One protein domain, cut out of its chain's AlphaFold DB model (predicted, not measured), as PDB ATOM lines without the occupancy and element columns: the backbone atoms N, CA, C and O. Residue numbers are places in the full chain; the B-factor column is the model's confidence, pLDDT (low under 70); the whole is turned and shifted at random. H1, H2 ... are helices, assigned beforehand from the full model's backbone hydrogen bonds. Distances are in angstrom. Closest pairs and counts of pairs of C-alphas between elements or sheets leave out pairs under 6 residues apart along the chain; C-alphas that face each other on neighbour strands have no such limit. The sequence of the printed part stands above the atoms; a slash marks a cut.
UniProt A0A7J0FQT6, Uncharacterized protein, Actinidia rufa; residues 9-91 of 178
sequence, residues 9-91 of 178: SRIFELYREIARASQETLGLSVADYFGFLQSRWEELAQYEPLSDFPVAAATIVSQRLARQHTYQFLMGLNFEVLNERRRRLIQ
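Overview. This is residues 9 to 91 of the 178 residues of an uncharacterized protein of Actinidia rufa (UniProt A0A7J0FQT6). The longest helix, H4, makes a V with H3, open toward their link; H1 packs along H3, short H2 sits at the closed end, and residues 82 to 91 of H5 stick out beyond it. Printed are 83 residues, with five named helices, H1 to H5 in chain order, and no named strand: all helix. The whole is loose, radius of gyration of the C-alphas 15.7 A, spanning 54 by 28 by 15 A.

Arrangement. H4, residues 55 to 76, and H3, residues 30 to 47, are close but not clearly touching, closest C-alphas Phe 73 and Phe 34, 7.1 A, opposite ways at 37 degrees, only just steep. H1, residues 9 to 20, touches H3, closest C-alphas Ile 11 and Leu 44, 6.4 A, opposite ways at a shallow 19 degrees. H2, residues 23 to 26, only just touches H3, only at the corner, with 3 pairs of C-alphas within 8 A, closest Gln 23 and Tyr 33, 5.9 A. H5, residues 79 to 91, is near H2. Every O i to N i+4 pair is within hydrogen-bond range in H1 and H5, 12 of 14 in H3, 16 of 18 in H4; H2 is too short for one.

Along the chain. From first to last C-alpha H4 measures 31.7 A and H3 26.5 A. H1 begins at C-alpha 9 (-17.196, -10.634, 2.228); H5 ends at C-alpha 91 (17.441, 6.559, 32.969).

Size, cuts and confidence. The farthest C-alphas, Pro 54 and Gln 91, are 53.6 A apart. The printed part has no cut and no long link. pLDDT is under 70 at residues 50 to 51 and 79 to 91.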
ATOM      1  N   SER A   9     -18.538 -10.757   2.809       85.19
ATOM      2  CA  SER A   9     -17.196 -10.634   2.228       85.19
ATOM      3  C   SER A   9     -16.483  -9.366   2.703       85.19
ATOM      4  O   SER A   9     -15.321  -9.433   3.103       85.19
ATOM      5  N   ARG A  10     -17.180  -8.223   2.722       87.81
ATOM      6  CA  ARG A  10     -16.623  -6.943   3.173       87.81
ATOM      7  C   ARG A  10     -16.434  -6.898   4.689       87.81
ATOM      8  O   ARG A  10     -15.415  -6.397   5.150       87.81
ATOM      9  N   ILE A  11     -17.357  -7.474   5.459       87.94
ATOM     10  CA  ILE A  11     -17.224  -7.647   6.913       87.94
ATOM     11  C   ILE A  11     -15.977  -8.491   7.225       87.94
ATOM     12  O   ILE A  11     -15.157  -8.101   8.056       87.94
ATOM     13  N   PHE A  12     -15.779  -9.608   6.518       88.00
ATOM     14  CA  PHE A  12     -14.587 -10.446   6.668       88.00
ATOM     15  C   PHE A  12     -13.295  -9.717   6.267       88.00
ATOM     16  O   PHE A  12     -12.291  -9.812   6.976       88.00
ATOM     17  N   GLU A  13     -13.305  -8.959   5.166       90.62
ATOM     18  CA  GLU A  13     -12.179  -8.098   4.787       90.62
ATOM     19  C   GLU A  13     -11.846  -7.080   5.875       90.62
ATOM     20  O   GLU A  13     -10.676  -6.965   6.234       90.62
ATOM     21  N   LEU A  14     -12.847  -6.402   6.442       90.19
ATOM     22  CA  LEU A  14     -12.658  -5.439   7.524       90.19
ATOM     23  C   LEU A  14     -12.071  -6.103   8.767       90.19
ATOM     24  O   LEU A  14     -11.056  -5.632   9.274       90.19
ATOM     25  N   TYR A  15     -12.612  -7.238   9.217       89.25
ATOM     26  CA  TYR A  15     -12.003  -7.990  10.316       89.25
ATOM     27  C   TYR A  15     -10.557  -8.398  10.010       89.25
ATOM     28  O   TYR A  15      -9.703  -8.313  10.892       89.25
ATOM     29  N   ARG A  16     -10.245  -8.786   8.766       89.75
ATOM     30  CA  ARG A  16      -8.882  -9.137   8.339       89.75
ATOM     31  C   ARG A  16      -7.948  -7.923   8.290       89.75
ATOM     32  O   ARG A  16      -6.780  -8.058   8.647       89.75
ATOM     33  N   GLU A  17      -8.430  -6.766   7.843       90.50
ATOM     34  CA  GLU A  17      -7.702  -5.492   7.845       90.50
ATOM     35  C   GLU A  17      -7.395  -5.059   9.286       90.50
ATOM     36  O   GLU A  17      -6.235  -4.824   9.615       90.50
ATOM     37  N   ILE A  18      -8.402  -5.046  10.165       90.19
ATOM     38  CA  ILE A  18      -8.274  -4.666  11.580       90.19
ATOM     39  C   ILE A  18      -7.356  -5.649  12.332       90.19
ATOM     40  O   ILE A  18      -6.498  -5.217  13.096       90.19
ATOM     41  N   ALA A  19      -7.474  -6.962  12.103       87.88
ATOM     42  CA  ALA A  19      -6.636  -7.971  12.764       87.88
ATOM     43  C   ALA A  19      -5.168  -7.967  12.299       87.88
ATOM     44  O   ALA A  19      -4.292  -8.408  13.038       87.88
ATOM     45  N   ARG A  20      -4.889  -7.485  11.079       87.81
ATOM     46  CA  ARG A  20      -3.520  -7.294  10.569       87.81
ATOM     47  C   ARG A  20      -2.943  -5.923  10.908       87.81
ATOM     48  O   ARG A  20      -1.735  -5.748  10.796       87.81
ATOM     49  N   ALA A  21      -3.783  -4.966  11.293       87.19
ATOM     50  CA  ALA A  21      -3.355  -3.617  11.605       87.19
ATOM     51  C   ALA A  21      -2.628  -3.568  12.952       87.19
ATOM     52  O   ALA A  21      -3.223  -3.741  14.015       87.19
ATOM     53  N   SER A  22      -1.347  -3.226  12.906       87.12
ATOM     54  CA  SER A  22      -0.547  -2.856  14.069       87.12
ATOM     55  C   SER A  22       0.149  -1.522  13.818       87.12
ATOM     56  O   SER A  22       0.364  -1.113  12.675       87.12
ATOM     57  N   GLN A  23       0.533  -0.840  14.892       83.50
ATOM     58  CA  GLN A  23       1.273   0.417  14.810       83.50
ATOM     59  C   GLN A  23       2.570   0.266  13.988       83.50
ATOM     60  O   GLN A  23       2.961   1.177  13.263       83.50
ATOM     61  N   GLU A  24       3.208  -0.904  14.073       82.31
ATOM     62  CA  GLU A  24       4.430  -1.246  13.344       82.31
ATOM     63  C   GLU A  24       4.180  -1.529  11.859       82.31
ATOM     64  O   GLU A  24       4.878  -0.982  11.012       82.31
ATOM     65  N   THR A  25       3.153  -2.320  11.523       84.62
ATOM     66  CA  THR A  25       2.847  -2.674  10.123       84.62
ATOM     67  C   THR A  25       2.354  -1.488   9.297       84.62
ATOM     68  O   THR A  25       2.613  -1.449   8.096       84.62
ATOM     69  N   LEU A  26       1.677  -0.513   9.917       83.19
ATOM     70  CA  LEU A  26       1.286   0.733   9.248       83.19
ATOM     71  C   LEU A  26       2.328   1.861   9.391       83.19
ATOM     72  O   LEU A  26       2.209   2.871   8.702       83.19
ATOM     73  N   GLY A  27       3.323   1.733  10.277       83.06
ATOM     74  CA  GLY A  27       4.321   2.781  10.543       83.06
ATOM     75  C   GLY A  27       3.738   4.093  11.096       83.06
ATOM     76  O   GLY A  27       4.346   5.153  10.948       83.06
ATOM     77  N   LEU A  28       2.544   4.043  11.694       83.31
ATOM     78  CA  LEU A  28       1.772   5.215  12.118       83.31
ATOM     79  C   LEU A  28       2.088   5.649  13.558       83.31
ATOM     80  O   LEU A  28       2.560   4.868  14.391       83.31
ATOM     81  N   SER A  29       1.762   6.904  13.888       84.19
ATOM     82  CA  SER A  29       1.723   7.328  15.291       84.19
ATOM     83  C   SER A  29       0.572   6.633  16.032       84.19
ATOM     84  O   SER A  29      -0.393   6.180  15.421       84.19
ATOM     85  N   VAL A  30       0.634   6.583  17.366       81.81
ATOM     86  CA  VAL A  30      -0.434   5.992  18.198       81.81
ATOM     87  C   VAL A  30      -1.800   6.651  17.937       81.81
ATOM     88  O   VAL A  30      -2.820   5.966  17.939       81.81
ATOM     89  N   ALA A  31      -1.821   7.963  17.678       81.69
ATOM     90  CA  ALA A  31      -3.049   8.705  17.392       81.69
ATOM     91  C   ALA A  31      -3.607   8.379  15.996       81.69
ATOM     92  O   ALA A  31      -4.807   8.145  15.853       81.69
ATOM     93  N   ASP A  32      -2.741   8.298  14.984       84.50
ATOM     94  CA  ASP A  32      -3.150   7.989  13.608       84.50
ATOM     95  C   ASP A  32      -3.564   6.515  13.463       84.50
ATOM     96  O   ASP A  32      -4.527   6.203  12.766       84.50
ATOM     97  N   TYR A  33      -2.893   5.608  14.182       84.62
ATOM     98  CA  TYR A  33      -3.264   4.196  14.288       84.62
ATOM     99  C   TYR A  33      -4.643   4.014  14.941       84.62
ATOM    100  O   TYR A  33      -5.476   3.262  14.430       84.62
ATOM    101  N   PHE A  34      -4.928   4.752  16.023       85.69
ATOM    102  CA  PHE A  34      -6.263   4.773  16.622       85.69
ATOM    103  C   PHE A  34      -7.318   5.320  15.645       85.69
ATOM    104  O   PHE A  34      -8.377   4.717  15.495       85.69
ATOM    105  N   GLY A  35      -7.018   6.411  14.928       87.44
ATOM    106  CA  GLY A  35      -7.908   6.968  13.903       87.44
ATOM    107  C   GLY A  35      -8.193   5.997  12.750       87.44
ATOM    108  O   GLY A  35      -9.338   5.880  12.306       87.44
ATOM    109  N   PHE A  36      -7.182   5.242  12.305       89.62
ATOM    110  CA  PHE A  36      -7.345   4.172  11.320       89.62
ATOM    111  C   PHE A  36      -8.307   3.091  11.825       89.62
ATOM    112  O   PHE A  36      -9.307   2.817  11.160       89.62
ATOM    113  N   LEU A  37      -8.065   2.529  13.016       89.00
ATOM    114  CA  LEU A  37      -8.951   1.523  13.614       89.00
ATOM    115  C   LEU A  37     -10.378   2.053  13.800       89.00
ATOM    116  O   LEU A  37     -11.332   1.369  13.435       89.00
ATOM    117  N   GLN A  38     -10.527   3.290  14.284       87.81
ATOM    118  CA  GLN A  38     -11.825   3.935  14.461       87.81
ATOM    119  C   GLN A  38     -12.609   4.004  13.146       87.81
ATOM    120  O   GLN A  38     -13.784   3.645  13.136       87.81
ATOM    121  N   SER A  39     -11.969   4.386  12.034       89.12
ATOM    122  CA  SER A  39     -12.636   4.415  10.723       89.12
ATOM    123  C   SER A  39     -13.113   3.033  10.260       89.12
ATOM    124  O   SER A  39     -14.182   2.923   9.665       89.12
ATOM    125  N   ARG A  40     -12.373   1.964  10.584       89.88
ATOM    126  CA  ARG A  40     -12.740   0.584  10.224       89.88
ATOM    127  C   ARG A  40     -13.832   0.008  11.116       89.88
ATOM    128  O   ARG A  40     -14.703  -0.692  10.614       89.88
ATOM    129  N   TRP A  41     -13.845   0.352  12.402       89.00
ATOM    130  CA  TRP A  41     -14.964   0.035  13.289       89.00
ATOM    131  C   TRP A  41     -16.238   0.817  12.919       89.00
ATOM    132  O   TRP A  41     -17.328   0.262  13.006       89.00
ATOM    133  N   GLU A  42     -16.119   2.072  12.465       85.94
ATOM    134  CA  GLU A  42     -17.248   2.869  11.951       85.94
ATOM    135  C   GLU A  42     -17.789   2.313  10.621       85.94
ATOM    136  O   GLU A  42     -19.000   2.323  10.407       85.94
ATOM    137  N   GLU A  43     -16.926   1.787   9.744       86.25
ATOM    138  CA  GLU A  43     -17.331   1.051   8.534       86.25
ATOM    139  C   GLU A  43     -18.053  -0.260   8.900       86.25
ATOM    140  O   GLU A  43     -19.126  -0.547   8.378       86.25
ATOM    141  N   LEU A  44     -17.526  -1.023   9.863       85.12
ATOM    142  CA  LEU A  44     -18.104  -2.301  10.293       85.12
ATOM    143  C   LEU A  44     -19.478  -2.134  10.971       85.12
ATOM    144  O   LEU A  44     -20.405  -2.889  10.684       85.12
ATOM    145  N   ALA A  45     -19.650  -1.090  11.788       83.38
ATOM    146  CA  ALA A  45     -20.920  -0.758  12.443       83.38
ATOM    147  C   ALA A  45     -22.047  -0.325  11.478       83.38
ATOM    148  O   ALA A  45     -23.198  -0.214  11.899       83.38
ATOM    149  N   GLN A  46     -21.744  -0.072  10.197       81.06
ATOM    150  CA  GLN A  46     -22.762   0.160   9.162       81.06
ATOM    151  C   GLN A  46     -23.365  -1.149   8.637       81.06
ATOM    152  O   GLN A  46     -24.501  -1.143   8.168       81.06
ATOM    153  N   TYR A  47     -22.620  -2.257   8.717       79.19
ATOM    154  CA  TYR A  47     -23.069  -3.572   8.259       79.19
ATOM    155  C   TYR A  47     -23.786  -4.375   9.354       79.19
ATOM    156  O   TYR A  47     -24.687  -5.145   9.033       79.19
ATOM    157  N   GLU A  48     -23.439  -4.163  10.628       74.50
ATOM    158  CA  GLU A  48     -24.133  -4.745  11.789       74.50
ATOM    159  C   GLU A  48     -24.709  -3.629  12.692       74.50
ATOM    160  O   GLU A  48     -24.086  -3.223  13.681       74.50
ATOM    161  N   PRO A  49     -25.876  -3.056  12.341       73.56
ATOM    162  CA  PRO A  49     -26.427  -1.917  13.058       73.56
ATOM    163  C   PRO A  49     -27.055  -2.330  14.398       73.56
ATOM    164  O   PRO A  49     -27.945  -3.174  14.485       73.56
ATOM    165  N   LEU A  50     -26.669  -1.636  15.473       65.81
ATOM    166  CA  LEU A  50     -27.198  -1.864  16.830       65.81
ATOM    167  C   LEU A  50     -28.711  -1.582  16.989       65.81
ATOM    168  O   LEU A  50     -29.257  -1.825  18.065       65.81
ATOM    169  N   SER A  51     -29.383  -1.065  15.952       65.25
ATOM    170  CA  SER A  51     -30.835  -0.825  15.907       65.25
ATOM    171  C   SER A  51     -31.674  -2.090  16.023       65.25
ATOM    172  O   SER A  51     -32.832  -2.015  16.429       65.25
ATOM    173  N   ASP A  52     -31.095  -3.232  15.666       71.19
ATOM    174  CA  ASP A  52     -31.817  -4.497  15.539       71.19
ATOM    175  C   ASP A  52     -31.991  -5.180  16.911       71.19
ATOM    176  O   ASP A  52     -32.762  -6.127  17.069       71.19
ATOM    177  N   PHE A  53     -31.315  -4.652  17.938       70.62
ATOM    178  CA  PHE A  53     -31.429  -5.085  19.324       70.62
ATOM    179  C   PHE A  53     -32.433  -4.229  20.112       70.62
ATOM    180  O   PHE A  53     -32.464  -3.004  19.968       70.62
ATOM    181  N   PRO A  54     -33.199  -4.822  21.052       79.88
ATOM    182  CA  PRO A  54     -33.974  -4.039  22.008       79.88
ATOM    183  C   PRO A  54     -33.041  -3.140  22.836       79.88
ATOM    184  O   PRO A  54     -31.920  -3.530  23.163       79.88
ATOM    185  N   VAL A  55     -33.516  -1.952  23.226       74.88
ATOM    186  CA  VAL A  55     -32.696  -0.877  23.835       74.88
ATOM    187  C   VAL A  55     -31.837  -1.355  25.019       74.88
ATOM    188  O   VAL A  55     -30.678  -0.962  25.141       74.88
ATOM    189  N   ALA A  56     -32.369  -2.249  25.860       76.31
ATOM    190  CA  ALA A  56     -31.648  -2.825  26.999       76.31
ATOM    191  C   ALA A  56     -30.514  -3.797  26.605       76.31
ATOM    192  O   ALA A  56     -29.561  -3.961  27.359       76.31
ATOM    193  N   ALA A  57     -30.595  -4.438  25.435       78.81
ATOM    194  CA  ALA A  57     -29.524  -5.266  24.888       78.81
ATOM    195  C   ALA A  57     -28.499  -4.422  24.110       78.81
ATOM    196  O   ALA A  57     -27.301  -4.667  24.236       78.81
ATOM    197  N   ALA A  58     -28.935  -3.391  23.378       77.62
ATOM    198  CA  ALA A  58     -28.047  -2.508  22.613       77.62
ATOM    199  C   ALA A  58     -26.966  -1.830  23.487       77.62
ATOM    200  O   ALA A  58     -25.808  -1.712  23.075       77.62
ATOM    201  N   THR A  59     -27.297  -1.443  24.724       77.06
ATOM    202  CA  THR A  59     -26.325  -0.908  25.701       77.06
ATOM    203  C   THR A  59     -25.312  -1.960  26.168       77.06
ATOM    204  O   THR A  59     -24.124  -1.665  26.290       77.06
ATOM    205  N   ILE A  60     -25.740  -3.208  26.375       83.56
ATOM    206  CA  ILE A  60     -24.860  -4.321  26.768       83.56
ATOM    207  C   ILE A  60     -23.926  -4.708  25.611       83.56
ATOM    208  O   ILE A  60     -22.728  -4.907  25.830       83.56
ATOM    209  N   VAL A  61     -24.447  -4.795  24.382       81.06
ATOM    210  CA  VAL A  61     -23.670  -5.132  23.177       81.06
ATOM    211  C   VAL A  61     -22.644  -4.038  22.878       81.06
ATOM    212  O   VAL A  61     -21.460  -4.342  22.754       81.06
ATOM    213  N   SER A  62     -23.040  -2.760  22.881       79.00
ATOM    214  CA  SER A  62     -22.096  -1.643  22.694       79.00
ATOM    215  C   SER A  62     -21.000  -1.596  23.771       79.00
ATOM    216  O   SER A  62     -19.835  -1.379  23.439       79.00
ATOM    217  N   GLN A  63     -21.307  -1.902  25.039       82.44
ATOM    218  CA  GLN A  63     -20.287  -2.005  26.094       82.44
ATOM    219  C   GLN A  63     -19.354  -3.223  25.927       82.44
ATOM    220  O   GLN A  63     -18.232  -3.225  26.445       82.44
ATOM    221  N   ARG A  64     -19.791  -4.294  25.252       85.44
ATOM    222  CA  ARG A  64     -18.926  -5.434  24.891       85.44
ATOM    223  C   ARG A  64     -18.011  -5.074  23.719       85.44
ATOM    224  O   ARG A  64     -16.801  -5.247  23.852       85.44
ATOM    225  N   LEU A  65     -18.558  -4.476  22.659       85.50
ATOM    226  CA  LEU A  65     -17.802  -3.999  21.494       85.50
ATOM    227  C   LEU A  65     -16.728  -2.975  21.894       85.50
ATOM    228  O   LEU A  65     -15.564  -3.149  21.552       85.50
ATOM    229  N   ALA A  66     -17.063  -1.975  22.718       82.94
ATOM    230  CA  ALA A  66     -16.094  -0.982  23.198       82.94
ATOM    231  C   ALA A  66     -14.906  -1.614  23.958       82.94
ATOM    232  O   ALA A  66     -13.756  -1.191  23.800       82.94
ATOM    233  N   ARG A  67     -15.155  -2.675  24.742       86.06
ATOM    234  CA  ARG A  67     -14.093  -3.442  25.415       86.06
ATOM    235  C   ARG A  67     -13.244  -4.230  24.419       86.06
ATOM    236  O   ARG A  67     -12.022  -4.173  24.506       86.06
ATOM    237  N   GLN A  68     -13.862  -4.900  23.446       87.12
ATOM    238  CA  GLN A  68     -13.145  -5.619  22.385       87.12
ATOM    239  C   GLN A  68     -12.257  -4.680  21.555       87.12
ATOM    240  O   GLN A  68     -11.082  -4.981  21.361       87.12
ATOM    241  N   HIS A  69     -12.772  -3.514  21.154       88.00
ATOM    242  CA  HIS A  69     -12.017  -2.479  20.440       88.00
ATOM    243  C   HIS A  69     -10.815  -1.990  21.263       88.00
ATOM    244  O   HIS A  69      -9.704  -1.889  20.743       88.00
ATOM    245  N   THR A  70     -11.004  -1.767  22.569       85.75
ATOM    246  CA  THR A  70      -9.915  -1.399  23.492       85.75
ATOM    247  C   THR A  70      -8.826  -2.472  23.540       85.75
ATOM    248  O   THR A  70      -7.647  -2.154  23.394       85.75
ATOM    249  N   TYR A  71      -9.190  -3.748  23.705       83.56
ATOM    250  CA  TYR A  71      -8.209  -4.838  23.729       83.56
ATOM    251  C   TYR A  71      -7.488  -4.996  22.386       83.56
ATOM    252  O   TYR A  71      -6.275  -5.185  22.366       83.56
ATOM    253  N   GLN A  72      -8.203  -4.871  21.268       85.56
ATOM    254  CA  GLN A  72      -7.631  -4.980  19.929       85.56
ATOM    255  C   GLN A  72      -6.634  -3.853  19.629       85.56
ATOM    256  O   GLN A  72      -5.543  -4.130  19.137       85.56
ATOM    257  N   PHE A  73      -6.958  -2.614  20.012       86.31
ATOM    258  CA  PHE A  73      -6.018  -1.491  19.966       86.31
ATOM    259  C   PHE A  73      -4.757  -1.780  20.787       86.31
ATOM    260  O   PHE A  73      -3.655  -1.680  20.258       86.31
ATOM    261  N   LEU A  74      -4.909  -2.193  22.052       84.00
ATOM    262  CA  LEU A  74      -3.777  -2.472  22.943       84.00
ATOM    263  C   LEU A  74      -2.878  -3.614  22.443       84.00
ATOM    264  O   LEU A  74      -1.665  -3.527  22.606       84.00
ATOM    265  N   MET A  75      -3.443  -4.654  21.820       84.50
ATOM    266  CA  MET A  75      -2.667  -5.759  21.236       84.50
ATOM    267  C   MET A  75      -1.848  -5.337  20.008       84.50
ATOM    268  O   MET A  75      -0.783  -5.899  19.775       84.50
ATOM    269  N   GLY A  76      -2.327  -4.366  19.225       83.88
ATOM    270  CA  GLY A  76      -1.631  -3.873  18.034       83.88
ATOM    271  C   GLY A  76      -0.694  -2.682  18.271       83.88
ATOM    272  O   GLY A  76      -0.051  -2.223  17.323       83.88
ATOM    273  N   LEU A  77      -0.582  -2.174  19.505       83.69
ATOM    274  CA  LEU A  77       0.418  -1.165  19.865       83.69
ATOM    275  C   LEU A  77       1.825  -1.765  19.886       83.69
ATOM    276  O   LEU A  77       2.056  -2.840  20.437       83.69
ATOM    277  N   ASN A  78       2.801  -1.025  19.356       73.69
ATOM    278  CA  ASN A  78       4.193  -1.448  19.440       73.69
ATOM    279  C   ASN A  78       4.759  -1.075  20.827       73.69
ATOM    280  O   ASN A  78       5.070   0.085  21.121       73.69
ATOM    281  N   PHE A  79       4.885  -2.087  21.688       65.88
ATOM    282  CA  PHE A  79       5.416  -1.932  23.041       65.88
ATOM    283  C   PHE A  79       6.901  -1.552  23.078       65.88
ATOM    284  O   PHE A  79       7.314  -0.976  24.079       65.88
ATOM    285  N   GLU A  80       7.698  -1.786  22.029       62.94
ATOM    286  CA  GLU A  80       9.118  -1.398  22.018       62.94
ATOM    287  C   GLU A  80       9.293   0.119  22.030       62.94
ATOM    288  O   GLU A  80      10.055   0.637  22.843       62.94
ATOM    289  N   VAL A  81       8.514   0.870  21.243       59.09
ATOM    290  CA  VAL A  81       8.547   2.345  21.293       59.09
ATOM    291  C   VAL A  81       8.114   2.859  22.675       59.09
ATOM    292  O   VAL A  81       8.685   3.824  23.197       59.09
ATOM    293  N   LEU A  82       7.139   2.198  23.307       57.91
ATOM    294  CA  LEU A  82       6.673   2.540  24.654       57.91
ATOM    295  C   LEU A  82       7.719   2.205  25.737       57.91
ATOM    296  O   LEU A  82       7.943   3.003  26.648       57.91
ATOM    297  N   ASN A  83       8.371   1.047  25.628       58.38
ATOM    298  CA  ASN A  83       9.366   0.542  26.572       58.38
ATOM    299  C   ASN A  83      10.709   1.265  26.432       58.38
ATOM    300  O   ASN A  83      11.337   1.558  27.443       58.38
ATOM    301  N   GLU A  84      11.115   1.638  25.219       61.22
ATOM    302  CA  GLU A  84      12.246   2.527  24.950       61.22
ATOM    303  C   GLU A  84      12.012   3.901  25.590       61.22
ATOM    304  O   GLU A  84      12.865   4.406  26.322       61.22
ATOM    305  N   ARG A  85      10.815   4.482  25.415       59.94
ATOM    306  CA  ARG A  85      10.446   5.755  26.054       59.94
ATOM    307  C   ARG A  85      10.400   5.645  27.582       59.94
ATOM    308  O   ARG A  85      10.892   6.541  28.263       59.94
ATOM    309  N   ARG A  86       9.863   4.544  28.121       60.50
ATOM    310  CA  ARG A  86       9.853   4.240  29.564       60.50
ATOM    311  C   ARG A  86      11.275   4.065  30.114       60.50
ATOM    312  O   ARG A  86      11.579   4.651  31.147       60.50
ATOM    313  N   ARG A  87      12.156   3.328  29.425       62.03
ATOM    314  CA  ARG A  87      13.570   3.159  29.809       62.03
ATOM    315  C   ARG A  87      14.302   4.496  29.829       62.03
ATOM    316  O   ARG A  87      14.943   4.790  30.832       62.03
ATOM    317  N   ARG A  88      14.129   5.344  28.809       61.81
ATOM    318  CA  ARG A  88      14.700   6.705  28.795       61.81
ATOM    319  C   ARG A  88      14.188   7.568  29.948       61.81
ATOM    320  O   ARG A  88      14.978   8.288  30.542       61.81
ATOM    321  N   LEU A  89      12.905   7.472  30.303       61.53
ATOM    322  CA  LEU A  89      12.339   8.208  31.441       61.53
ATOM    323  C   LEU A  89      12.937   7.750  32.787       61.53
ATOM    324  O   LEU A  89      13.209   8.580  33.646       61.53
ATOM    325  N   ILE A  90      13.178   6.445  32.951       60.69
ATOM    326  CA  ILE A  90      13.821   5.870  34.145       60.69
ATOM    327  C   ILE A  90      15.307   6.263  34.208       60.69
ATOM    328  O   ILE A  90      15.795   6.655  35.265       60.69
ATOM    329  N   GLN A  91      16.017   6.210  33.078       59.44
ATOM    330  CA  GLN A  91      17.441   6.559  32.969       59.44
ATOM    331  C   GLN A  91      17.715   8.068  33.082       59.44
ATOM    332  O   GLN A  91      18.816   8.456  33.459       59.44
TER     333      GLN A  91